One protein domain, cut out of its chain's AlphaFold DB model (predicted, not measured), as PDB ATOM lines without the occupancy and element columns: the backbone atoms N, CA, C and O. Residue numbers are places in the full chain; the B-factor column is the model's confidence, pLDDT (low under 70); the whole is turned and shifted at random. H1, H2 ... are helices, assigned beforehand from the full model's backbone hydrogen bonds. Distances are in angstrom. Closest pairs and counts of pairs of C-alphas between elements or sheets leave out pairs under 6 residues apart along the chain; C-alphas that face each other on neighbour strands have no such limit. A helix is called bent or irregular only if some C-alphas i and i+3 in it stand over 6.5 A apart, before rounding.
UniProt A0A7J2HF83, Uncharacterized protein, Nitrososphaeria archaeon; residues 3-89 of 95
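What this domain is: This is residues 3 to 89 of the 95 residues of an uncharacterized protein of Nitrososphaeria archaeon (UniProt A0A7J2HF83). The longest helix, H3, makes with H2 a helical hairpin that opens as a V, and H1 sits away from both, so placed that the three helix centres make a triangle. The long unnamed link from H1 to H2 passes close to the middle of the domain around Ile 36 and then swings out into a loop, with Gly 50 at one extreme of the longest distance and Glu 28, just after H1, at the other. The printed part has 87 residues with three named helices, H1, H2, H3 along the chain, and no named strand. It is all helix by class, though under half of the residues, 40 of 87, are in named elements. The whole is compact, with a radius of gyration of the C-alphas of 13.4 A and spans of 40 by 32 by 19 A.

Where its parts are: Find C-alpha 73 at (-38.664, 76.691, 90.826); from there H3, residues 73 to 87, runs 20.0 A to C-alpha 87 at (-19.936, 71.744, 95.682). H3 is irregular, but only just: C-alphas 80 and 83 are 6.9 A apart, and its line is a rough one. Look before it for H2, residues 57 to 68, 15.7 A long. H2 is neither bent nor irregular, but only just: C-alphas 60 and 63 are 6.4 A apart. Go back to C-alpha 15 at (-31.724, 71.212, 73.504) for H1, residues 15 to 27, which runs 18.6 A.

How they stand to each other: Start at the hairpin of H2 and H3, where the closest C-alphas, those of Leu 67 and Glu 73, are 6.9 A apart. The two touch, with 4 pairs of C-alphas within 8 A, by residues 63 to 67 of H2 and 73 to 76 of H3 alone. Their lines stand at a steep tilt of 40 degrees, and they run opposite ways. H1 touches no helix. H1 and H2 are only just apart, their closest C-alphas 8.2 A from each other. H1 and H3 are only just apart too, with 8.5 A between their closest C-alphas. In H1 every O i to N i+4 pair is within hydrogen-bond range, while in H2 6 of 8 are and in H3 9 of 11.

The domain as a whole: The two C-alphas farthest apart, those of Glu 28 and Gly 50, are 40.9 A from each other. The printed part has no cut. The link from H1 to H2, residues 28 to 56, is long, and its C-alphas lie 4 to 23 A from the mean of the C-alphas; the link from H2 to H3 is tight. Residues 3 to 14, before H1, also hold no named element. Look at the B-factor column for residues 4 to 14: these 11 are under 70, while the mean pLDDT of the printed part is 84.1.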
ATOM      1  N   PHE A   3     -23.303  68.767  83.973       71.88
ATOM      2  CA  PHE A   3     -23.698  68.748  82.573       71.88
ATOM      3  C   PHE A   3     -23.206  69.998  81.868       71.88
ATOM      4  O   PHE A   3     -23.412  71.120  82.323       71.88
ATOM      5  N   ASP A   4     -22.561  69.783  80.736       61.38
ATOM      6  CA  ASP A   4     -21.834  70.807  80.012       61.38
ATOM      7  C   ASP A   4     -22.363  70.937  78.573       61.38
ATOM      8  O   ASP A   4     -22.975  70.004  78.039       61.38
ATOM      9  N   LYS A   5     -22.094  72.078  77.921       67.00
ATOM     10  CA  LYS A   5     -22.479  72.399  76.525       67.00
ATOM     11  C   LYS A   5     -23.946  72.788  76.294       67.00
ATOM     12  O   LYS A   5     -24.432  72.641  75.164       67.00
ATOM     13  N   PHE A   6     -24.647  73.322  77.293       63.81
ATOM     14  CA  PHE A   6     -25.873  74.086  77.014       63.81
ATOM     15  C   PHE A   6     -25.548  75.299  76.114       63.81
ATOM     16  O   PHE A   6     -24.438  75.824  76.177       63.81
ATOM     17  N   ALA A   7     -26.477  75.718  75.241       56.38
ATOM     18  CA  ALA A   7     -26.311  76.823  74.271       56.38
ATOM     19  C   ALA A   7     -25.423  76.575  73.024       56.38
ATOM     20  O   ALA A   7     -25.085  77.508  72.289       56.38
ATOM     21  N   ARG A   8     -25.036  75.327  72.729       60.69
ATOM     22  CA  ARG A   8     -24.210  74.978  71.553       60.69
ATOM     23  C   ARG A   8     -25.066  74.488  70.373       60.69
ATOM     24  O   ARG A   8     -25.233  73.288  70.187       60.69
ATOM     25  N   VAL A   9     -25.502  75.403  69.502       53.53
ATOM     26  CA  VAL A   9     -26.261  75.085  68.262       53.53
ATOM     27  C   VAL A   9     -25.481  74.162  67.303       53.53
ATOM     28  O   VAL A   9     -26.062  73.386  66.554       53.53
ATOM     29  N   LYS A  10     -24.138  74.191  67.349       47.34
ATOM     30  CA  LYS A  10     -23.262  73.438  66.428       47.34
ATOM     31  C   LYS A  10     -23.255  71.912  66.646       47.34
ATOM     32  O   LYS A  10     -22.868  71.180  65.739       47.34
ATOM     33  N   TYR A  11     -23.637  71.414  67.823       50.97
ATOM     34  CA  TYR A  11     -23.621  69.974  68.111       50.97
ATOM     35  C   TYR A  11     -25.044  69.424  68.002       50.97
ATOM     36  O   TYR A  11     -25.894  69.812  68.791       50.97
ATOM     37  N   ARG A  12     -25.256  68.508  67.043       48.03
ATOM     38  CA  ARG A  12     -26.507  67.854  66.584       48.03
ATOM     39  C   ARG A  12     -27.483  67.292  67.636       48.03
ATOM     40  O   ARG A  12     -28.466  66.678  67.246       48.03
ATOM     41  N   ILE A  13     -27.233  67.455  68.931       54.53
ATOM     42  CA  ILE A  13     -28.176  67.072  69.984       54.53
ATOM     43  C   ILE A  13     -29.091  68.278  70.224       54.53
ATOM     44  O   ILE A  13     -28.581  69.319  70.660       54.53
ATOM     45  N   PRO A  14     -30.402  68.176  69.946       69.31
ATOM     46  CA  PRO A  14     -31.342  69.249  70.238       69.31
ATOM     47  C   PRO A  14     -31.380  69.543  71.739       69.31
ATOM     48  O   PRO A  14     -31.148  68.659  72.567       69.31
ATOM     49  N   GLU A  15     -31.647  70.794  72.102       72.81
ATOM     50  CA  GLU A  15     -31.724  71.212  73.504       72.81
ATOM     51  C   GLU A  15     -32.797  70.421  74.267       72.81
ATOM     52  O   GLU A  15     -32.512  69.934  75.360       72.81
ATOM     53  N   GLU A  16     -33.939  70.135  73.628       77.06
ATOM     54  CA  GLU A  16     -35.002  69.283  74.182       77.06
ATOM     55  C   GLU A  16     -34.509  67.909  74.659       77.06
ATOM     56  O   GLU A  16     -34.965  67.414  75.685       77.06
ATOM     57  N   TRP A  17     -33.555  67.284  73.961       81.62
ATOM     58  CA  TRP A  17     -33.059  65.960  74.354       81.62
ATOM     59  C   TRP A  17     -32.207  66.033  75.623       81.62
ATOM     60  O   TRP A  17     -32.249  65.122  76.448       81.62
ATOM     61  N   ARG A  18     -31.449  67.125  75.800       82.62
ATOM     62  CA  ARG A  18     -30.688  67.360  77.036       82.62
ATOM     63  C   ARG A  18     -31.625  67.634  78.201       82.62
ATOM     64  O   ARG A  18     -31.390  67.112  79.281       82.62
ATOM     65  N   ILE A  19     -32.674  68.422  77.969       84.38
ATOM     66  CA  ILE A  19     -33.673  68.737  78.992       84.38
ATOM     67  C   ILE A  19     -34.394  67.459  79.421       84.38
ATOM     68  O   ILE A  19     -34.403  67.155  80.608       84.38
ATOM     69  N   LYS A  20     -34.859  66.642  78.469       86.81
ATOM     70  CA  LYS A  20     -35.497  65.354  78.768       86.81
ATOM     71  C   LYS A  20     -34.596  64.425  79.586       86.81
ATOM     72  O   LYS A  20     -35.042  63.820  80.550       86.81
ATOM     73  N   PHE A  21     -33.310  64.343  79.243       87.81
ATOM     74  CA  PHE A  21     -32.373  63.527  80.016       87.81
ATOM     75  C   PHE A  21     -32.195  64.033  81.453       87.81
ATOM     76  O   PHE A  21     -32.090  63.239  82.384       87.81
ATOM     77  N   LEU A  22     -32.173  65.352  81.649       88.44
ATOM     78  CA  LEU A  22     -32.130  65.926  82.991       88.44
ATOM     79  C   LEU A  22     -33.418  65.642  83.769       88.44
ATOM     80  O   LEU A  22     -33.335  65.335  84.953       88.44
ATOM     81  N   GLU A  23     -34.583  65.697  83.121       89.50
ATOM     82  CA  GLU A  23     -35.861  65.340  83.748       89.50
ATOM     83  C   GLU A  23     -35.868  63.892  84.234       89.50
ATOM     84  O   GLU A  23     -36.302  63.627  85.353       89.50
ATOM     85  N   ASP A  24     -35.350  62.963  83.431       90.94
ATOM     86  CA  ASP A  24     -35.240  61.558  83.824       90.94
ATOM     87  C   ASP A  24     -34.309  61.398  85.041       90.94
ATOM     88  O   ASP A  24     -34.650  60.711  85.999       90.94
ATOM     89  N   LEU A  25     -33.179  62.114  85.086       89.88
ATOM     90  CA  LEU A  25     -32.279  62.090  86.250       89.88
ATOM     91  C   LEU A  25     -32.896  62.704  87.511       89.88
ATOM     92  O   LEU A  25     -32.617  62.242  88.619       89.88
ATOM     93  N   ILE A  26     -33.719  63.744  87.362       89.75
ATOM     94  CA  ILE A  26     -34.457  64.340  88.480       89.75
ATOM     95  C   ILE A  26     -35.492  63.340  89.008       89.75
ATOM     96  O   ILE A  26     -35.566  63.143  90.219       89.75
ATOM     97  N   LYS A  27     -36.229  62.654  88.122       89.50
ATOM     98  CA  LYS A  27     -37.205  61.613  88.498       89.50
ATOM     99  C   LYS A  27     -36.564  60.446  89.248       89.50
ATOM    100  O   LYS A  27     -37.151  59.947  90.199       89.50
ATOM    101  N   GLU A  28     -35.349  60.063  88.867       93.06
ATOM    102  CA  GLU A  28     -34.568  59.019  89.546       93.06
ATOM    103  C   GLU A  28     -33.919  59.498  90.866       93.06
ATOM    104  O   GLU A  28     -33.218  58.739  91.533       93.06
ATOM    105  N   GLY A  29     -34.136  60.754  91.279       91.62
ATOM    106  CA  GLY A  29     -33.690  61.280  92.574       91.62
ATOM    107  C   GLY A  29     -32.261  61.837  92.603       91.62
ATOM    108  O   GLY A  29     -31.730  62.118  93.679       91.62
ATOM    109  N   PHE A  30     -31.624  62.050  91.446       92.12
ATOM    110  CA  PHE A  30     -30.250  62.575  91.367       92.12
ATOM    111  C   PHE A  30     -30.150  64.106  91.395       92.12
ATOM    112  O   PHE A  30     -29.055  64.657  91.269       92.12
ATOM    113  N   GLU A  31     -31.265  64.806  91.588       91.69
ATOM    114  CA  GLU A  31     -31.383  66.266  91.537       91.69
ATOM    115  C   GLU A  31     -30.313  67.022  92.350       91.69
ATOM    116  O   GLU A  31     -29.713  67.977  91.858       91.69
ATOM    117  N   SER A  32     -30.008  66.570  93.570       91.31
ATOM    118  CA  SER A  32     -29.017  67.187  94.475       91.31
ATOM    119  C   SER A  32     -27.568  67.098  93.986       91.31
ATOM    120  O   SER A  32     -26.675  67.743  94.530       91.31
ATOM    121  N   GLN A  33     -27.308  66.304  92.950       89.88
ATOM    122  CA  GLN A  33     -25.979  66.135  92.377       89.88
ATOM    123  C   GLN A  33     -25.856  66.782  90.997       89.88
ATOM    124  O   GLN A  33     -24.775  66.726  90.410       89.88
ATOM    125  N   LEU A  34     -26.918  67.380  90.454       91.62
ATOM    126  CA  LEU A  34     -26.925  67.952  89.110       91.62
ATOM    127  C   LEU A  34     -26.466  69.413  89.107       91.62
ATOM    128  O   LEU A  34     -26.922  70.230  89.897       91.62
ATOM    129  N   MET A  35     -25.584  69.756  88.174       91.19
ATOM    130  CA  MET A  35     -25.204  71.140  87.866       91.19
ATOM    131  C   MET A  35     -25.177  71.319  86.353       91.19
ATOM    132  O   MET A  35     -24.822  70.380  85.642       91.19
ATOM    133  N   ILE A  36     -25.528  72.506  85.856       88.69
ATOM    134  CA  ILE A  36     -25.581  72.804  84.420       88.69
ATOM    135  C   ILE A  36     -24.646  73.972  84.094       88.69
ATOM    136  O   ILE A  36     -24.632  74.983  84.792       88.69
ATOM    137  N   SER A  37     -23.879  73.840  83.011       85.62
ATOM    138  CA  SER A  37     -22.970  74.862  82.492       85.62
ATOM    139  C   SER A  37     -22.908  74.852  80.955       85.62
ATOM    140  O   SER A  37     -23.480  73.991  80.280       85.62
ATOM    141  N   MET A  38     -22.229  75.847  80.383       83.25
ATOM    142  CA  MET A  38     -22.202  76.120  78.939       83.25
ATOM    143  C   MET A  38     -20.862  75.853  78.233       83.25
ATOM    144  O   MET A  38     -20.799  75.975  77.010       83.25
ATOM    145  N   ASP A  39     -19.789  75.502  78.946       82.62
ATOM    146  CA  ASP A  39     -18.436  75.339  78.370       82.62
ATOM    147  C   ASP A  39     -17.938  76.538  77.537       82.62
ATOM    148  O   ASP A  39     -17.428  76.399  76.412       82.62
ATOM    149  N   ALA A  40     -18.149  77.760  78.024       82.25
ATOM    150  CA  ALA A  40     -17.819  78.973  77.274       82.25
ATOM    151  C   ALA A  40     -16.326  79.340  77.358       82.25
ATOM    152  O   ALA A  40     -15.953  80.438  77.763       82.25
ATOM    153  N   GLY A  41     -15.447  78.428  76.937       82.88
ATOM    154  CA  GLY A  41     -13.994  78.644  76.936       82.88
ATOM    155  C   GLY A  41     -13.444  79.416  75.726       82.88
ATOM    156  O   GLY A  41     -12.291  79.835  75.733       82.88
ATOM    157  N   ARG A  42     -14.230  79.605  74.654       83.44
ATOM    158  CA  ARG A  42     -13.767  80.244  73.402       83.44
ATOM    159  C   ARG A  42     -14.214  81.694  73.271       83.44
ATOM    160  O   ARG A  42     -15.351  82.029  73.589       83.44
ATOM    161  N   ARG A  43     -13.356  82.518  72.654       85.81
ATOM    162  CA  ARG A  43     -13.611  83.937  72.335       85.81
ATOM    163  C   ARG A  43     -14.939  84.157  71.600       85.81
ATOM    164  O   ARG A  43     -15.655  85.101  71.910       85.81
ATOM    165  N   SER A  44     -15.296  83.244  70.695       83.12
ATOM    166  CA  SER A  44     -16.538  83.285  69.913       83.12
ATOM    167  C   SER A  44     -17.819  83.227  70.751       83.12
ATOM    168  O   SER A  44     -18.879  83.504  70.209       83.12
ATOM    169  N   TYR A  45     -17.753  82.847  72.032       82.38
ATOM    170  CA  TYR A  45     -18.923  82.800  72.913       82.38
ATOM    171  C   TYR A  45     -19.214  84.118  73.623       82.38
ATOM    172  O   TYR A  45     -20.306  84.283  74.158       82.38
ATOM    173  N   TYR A  46     -18.275  85.063  73.639       85.19
ATOM    174  CA  TYR A  46     -18.419  86.306  74.389       85.19
ATOM    175  C   TYR A  46     -18.848  87.450  73.471       85.19
ATOM    176  O   TYR A  46     -18.185  87.745  72.473       85.19
ATOM    177  N   LYS A  47     -19.915  88.150  73.867       86.50
ATOM    178  CA  LYS A  47     -20.432  89.324  73.148       86.50
ATOM    179  C   LYS A  47     -19.404  90.449  73.026       86.50
ATOM    180  O   LYS A  47     -19.313  91.077  71.979       86.50
ATOM    181  N   SER A  48     -18.574  90.648  74.054       88.19
ATOM    182  CA  SER A  48     -17.496  91.651  74.060       88.19
ATOM    183  C   SER A  48     -16.477  91.467  72.932       88.19
ATOM    184  O   SER A  48     -15.805  92.417  72.547       88.19
ATOM    185  N   TYR A  49     -16.363  90.257  72.387       86.12
ATOM    186  CA  TYR A  49     -15.464  89.940  71.284       86.12
ATOM    187  C   TYR A  49     -16.184  89.812  69.932       86.12
ATOM    188  O   TYR A  49     -15.601  89.265  68.998       86.12
ATOM    189  N   GLY A  50     -17.434  90.278  69.827       85.44
ATOM    190  CA  GLY A  50     -18.265  90.140  68.625       85.44
ATOM    191  C   GLY A  50     -18.856  88.737  68.433       85.44
ATOM    192  O   GLY A  50     -19.375  88.430  67.365       85.44
ATOM    193  N   GLY A  51     -18.749  87.874  69.448       85.06
ATOM    194  CA  GLY A  51     -19.312  86.528  69.461       85.06
ATOM    195  C   GLY A  51     -20.678  86.442  70.150       85.06
ATOM    196  O   GLY A  51     -21.294  87.443  70.505       85.06
ATOM    197  N   GLY A  52     -21.145  85.220  70.398       84.31
ATOM    198  CA  GLY A  52     -22.396  84.944  71.103       84.31
ATOM    199  C   GLY A  52     -22.487  83.479  71.542       84.31
ATOM    200  O   GLY A  52     -21.769  82.633  71.003       84.31
ATOM    201  N   PRO A  53     -23.338  83.149  72.530       81.88
ATOM    202  CA  PRO A  53     -24.448  83.958  73.048       81.88
ATOM    203  C   PRO A  53     -24.154  84.771  74.329       81.88
ATOM    204  O   PRO A  53     -25.001  85.548  74.764       81.88
ATOM    205  N   GLY A  54     -22.959  84.650  74.911       86.06
ATOM    206  CA  GLY A  54     -22.558  85.280  76.175       86.06
ATOM    207  C   GLY A  54     -22.883  84.429  77.408       86.06
ATOM    208  O   GLY A  54     -23.805  83.618  77.388       86.06
ATOM    209  N   LEU A  55     -22.146  84.644  78.508       85.44
ATOM    210  CA  LEU A  55     -22.369  83.928  79.778       85.44
ATOM    211  C   LEU A  55     -23.771  84.176  80.358       85.44
ATOM    212  O   LEU A  55     -24.342  83.312  81.015       85.44
ATOM    213  N   GLU A  56     -24.350  85.341  80.060       87.81
ATOM    214  CA  GLU A  56     -25.707  85.715  80.464       87.81
ATOM    215  C   GLU A  56     -26.800  84.832  79.849       87.81
ATOM    216  O   GLU A  56     -27.921  84.834  80.347       87.81
ATOM    217  N   TYR A  57     -26.500  84.073  78.791       85.88
ATOM    218  CA  TYR A  57     -27.484  83.224  78.125       85.88
ATOM    219  C   TYR A  57     -28.073  82.166  79.068       85.88
ATOM    220  O   TYR A  57     -29.263  81.871  79.007       85.88
ATOM    221  N   LEU A  58     -27.264  81.630  79.986       86.31
ATOM    222  CA  LEU A  58     -27.728  80.622  80.936       86.31
ATOM    223  C   LEU A  58     -28.803  81.186  81.893       86.31
ATOM    224  O   LEU A  58     -29.920  80.672  81.875       86.31
ATOM    225  N   PRO A  59     -28.555  82.271  82.659       88.06
ATOM    226  CA  PRO A  59     -29.579  82.837  83.539       88.06
ATOM    227  C   PRO A  59     -30.702  83.588  82.809       88.06
ATOM    228  O   PRO A  59     -31.800  83.662  83.346       88.06
ATOM    229  N   LYS A  60     -30.464  84.170  81.622       88.38
ATOM    230  CA  LYS A  60     -31.470  85.004  80.935       88.38
ATOM    231  C   LYS A  60     -32.328  84.267  79.912       88.38
ATOM    232  O   LYS A  60     -33.372  84.791  79.546       88.38
ATOM    233  N   VAL A  61     -31.883  83.115  79.412       86.62
ATOM    234  CA  VAL A  61     -32.602  82.366  78.366       86.62
ATOM    235  C   VAL A  61     -32.937  80.960  78.840       86.62
ATOM    236  O   VAL A  61     -34.102  80.583  78.821       86.62
ATOM    237  N   ILE A  62     -31.948  80.198  79.316       86.88
ATOM    238  CA  ILE A  62     -32.178  78.800  79.716       86.88
ATOM    239  C   ILE A  62     -33.049  78.706  80.968       86.88
ATOM    240  O   ILE A  62     -34.012  77.950  80.969       86.88
ATOM    241  N   VAL A  63     -32.741  79.473  82.016       89.88
ATOM    242  CA  VAL A  63     -33.507  79.412  83.271       89.88
ATOM    243  C   VAL A  63     -34.992  79.761  83.062       89.88
ATOM    244  O   VAL A  63     -35.822  78.939  83.445       89.88
ATOM    245  N   PRO A  64     -35.361  80.885  82.409       90.62
ATOM    246  CA  PRO A  64     -36.764  81.174  82.110       90.62
ATOM    247  C   PRO A  64     -37.432  80.093  81.257       90.62
ATOM    248  O   PRO A  64     -38.537  79.672  81.575       90.62
ATOM    249  N   ARG A  65     -36.740  79.576  80.232       87.94
ATOM    250  CA  ARG A  65     -37.277  78.519  79.364       87.94
ATOM    251  C   ARG A  65     -37.585  77.233  80.133       87.94
ATOM    252  O   ARG A  65     -38.608  76.612  79.878       87.94
ATOM    253  N   LEU A  66     -36.733  76.829  81.078       88.19
ATOM    254  CA  LEU A  66     -36.995  75.651  81.917       88.19
ATOM    255  C   LEU A  66     -38.257  75.840  82.773       88.19
ATOM    256  O   LEU A  66     -39.061  74.918  82.881       88.19
ATOM    257  N   LEU A  67     -38.463  77.040  83.323       89.81
ATOM    258  CA  LEU A  67     -39.675  77.369  84.080       89.81
ATOM    259  C   LEU A  67     -40.926  77.342  83.186       89.81
ATOM    260  O   LEU A  67     -41.935  76.760  83.570       89.81
ATOM    261  N   GLU A  68     -40.851  77.892  81.971       89.31
ATOM    262  CA  GLU A  68     -41.942  77.825  80.981       89.31
ATOM    263  C   GLU A  68     -42.271  76.385  80.560       89.31
ATOM    264  O   GLU A  68     -43.425  76.064  80.283       89.31
ATOM    265  N   MET A  69     -41.273  75.498  80.552       85.50
ATOM    266  CA  MET A  69     -41.449  74.065  80.294       85.50
ATOM    267  C   MET A  69     -42.053  73.298  81.485       85.50
ATOM    268  O   MET A  69     -42.298  72.099  81.368       85.50
ATOM    269  N   GLY A  70     -42.320  73.970  82.609       88.94
ATOM    270  CA  GLY A  70     -42.978  73.391  83.780       88.94
ATOM    271  C   GLY A  70     -42.025  72.821  84.829       88.94
ATOM    272  O   GLY A  70     -42.461  72.045  85.679       88.94
ATOM    273  N   TRP A  71     -40.738  73.176  84.794       90.62
ATOM    274  CA  TRP A  71     -39.821  72.814  85.873       90.62
ATOM    275  C   TRP A  71     -40.174  73.556  87.162       90.62
ATOM    276  O   TRP A  71     -40.440  74.758  87.145       90.62
ATOM    277  N   ASP A  72     -40.112  72.851  88.292       92.00
ATOM    278  CA  ASP A  72     -40.332  73.457  89.603       92.00
ATOM    279  C   ASP A  72     -39.221  74.468  89.932       92.00
ATOM    280  O   ASP A  72     -38.026  74.208  89.748       92.00
ATOM    281  N   GLU A  73     -39.607  75.631  90.460       92.88
ATOM    282  CA  GLU A  73     -38.664  76.691  90.826       92.88
ATOM    283  C   GLU A  73     -37.620  76.220  91.845       92.88
ATOM    284  O   GLU A  73     -36.463  76.651  91.793       92.88
ATOM    285  N   LYS A  74     -37.989  75.316  92.766       93.69
ATOM    286  CA  LYS A  74     -37.040  74.769  93.741       93.69
ATOM    287  C   LYS A  74     -36.019  73.888  93.045       93.69
ATOM    288  O   LYS A  74     -34.847  73.977  93.398       93.69
ATOM    289  N   SER A  75     -36.424  73.117  92.038       91.31
ATOM    290  CA  SER A  75     -35.505  72.293  91.252       91.31
ATOM    291  C   SER A  75     -34.522  73.122  90.446       91.31
ATOM    292  O   SER A  75     -33.312  72.883  90.478       91.31
ATOM    293  N   VAL A  76     -35.009  74.177  89.796       92.94
ATOM    294  CA  VAL A  76     -34.144  75.138  89.105       92.94
ATOM    295  C   VAL A  76     -33.167  75.784  90.093       92.94
ATOM    296  O   VAL A  76     -31.958  75.806  89.852       92.94
ATOM    297  N   LYS A  77     -33.643  76.246  91.253       94.12
ATOM    298  CA  LYS A  77     -32.784  76.826  92.294       94.12
ATOM    299  C   LYS A  77     -31.759  75.823  92.835       94.12
ATOM    300  O   LYS A  77     -30.595  76.185  93.024       94.12
ATOM    301  N   ARG A  78     -32.155  74.567  93.050       94.81
ATOM    302  CA  ARG A  78     -31.272  73.488  93.501       94.81
ATOM    303  C   ARG A  78     -30.114  73.306  92.519       94.81
ATOM    304  O   ARG A  78     -28.957  73.365  92.925       94.81
ATOM    305  N   ILE A  79     -30.411  73.196  91.226       93.38
ATOM    306  CA  ILE A  79     -29.429  72.901  90.170       93.38
ATOM    307  C   ILE A  79     -28.516  74.092  89.850       93.38
ATOM    308  O   ILE A  79     -27.309  73.913  89.673       93.38
ATOM    309  N   PHE A  80     -29.064  75.308  89.767       92.12
ATOM    310  CA  PHE A  80     -28.308  76.494  89.343       92.12
ATOM    311  C   PHE A  80     -27.667  77.279  90.494       92.12
ATOM    312  O   PHE A  80     -26.776  78.091  90.239       92.12
ATOM    313  N   PHE A  81     -28.085  77.058  91.745       92.12
ATOM    314  CA  PHE A  81     -27.587  77.825  92.890       92.12
ATOM    315  C   PHE A  81     -27.108  76.952  94.052       92.12
ATOM    316  O   PHE A  81     -25.954  77.076  94.464       92.12
ATOM    317  N   GLU A  82     -27.954  76.074  94.590       94.88
ATOM    318  CA  GLU A  82     -27.627  75.345  95.826       94.88
ATOM    319  C   GLU A  82     -26.527  74.303  95.601       94.88
ATOM    320  O   GLU A  82     -25.535  74.306  96.328       94.88
ATOM    321  N   ASN A  83     -26.638  73.491  94.547       94.06
ATOM    322  CA  ASN A  83     -25.651  72.461  94.225       94.06
ATOM    323  C   ASN A  83     -24.265  73.065  93.931       94.06
ATOM    324  O   ASN A  83     -23.298  72.628  94.556       94.06
ATOM    325  N   PRO A  84     -24.115  74.104  93.074       92.25
ATOM    326  CA  PRO A  84     -22.821  74.764  92.890       92.25
ATOM    327  C   PRO A  84     -22.276  75.387  94.176       92.25
ATOM    328  O   PRO A  84     -21.078  75.294  94.435       92.25
ATOM    329  N   ARG A  85     -23.138  75.997  95.002       93.00
ATOM    330  CA  ARG A  85     -22.738  76.591  96.285       93.00
ATOM    331  C   ARG A  85     -22.181  75.543  97.241       93.00
ATOM    332  O   ARG A  85     -21.180  75.810  97.897       93.00
ATOM    333  N   GLU A  86     -22.827  74.388  97.351       91.56
ATOM    334  CA  GLU A  86     -22.379  73.289  98.210       91.56
ATOM    335  C   GLU A  86     -21.113  72.630  97.657       91.56
ATOM    336  O   GLU A  86     -20.161  72.410  98.404       91.56
ATOM    337  N   PHE A  87     -21.066  72.387  96.346       90.19
ATOM    338  CA  PHE A  87     -19.936  71.744  95.682       90.19
ATOM    339  C   PHE A  87     -18.657  72.593  95.722       90.19
ATOM    340  O   PHE A  87     -17.570  72.068  95.953       90.19
ATOM    341  N   LEU A  88     -18.776  73.908  95.516       89.44
ATOM    342  CA  LEU A  88     -17.644  74.842  95.519       89.44
ATOM    343  C   LEU A  88     -17.314  75.383  96.915       89.44
ATOM    344  O   LEU A  88     -16.360  76.149  97.066       89.44
ATOM    345  N   LYS A  89     -18.076  75.004  97.951       90.75
ATOM    346  CA  LYS A  89     -17.777  75.394  99.328       90.75
ATOM    347  C   LYS A  89     -16.441  74.784  99.742       90.75
ATOM    348  O   LYS A  89     -16.320  73.578  99.947       90.75
TER     349      LYS A  89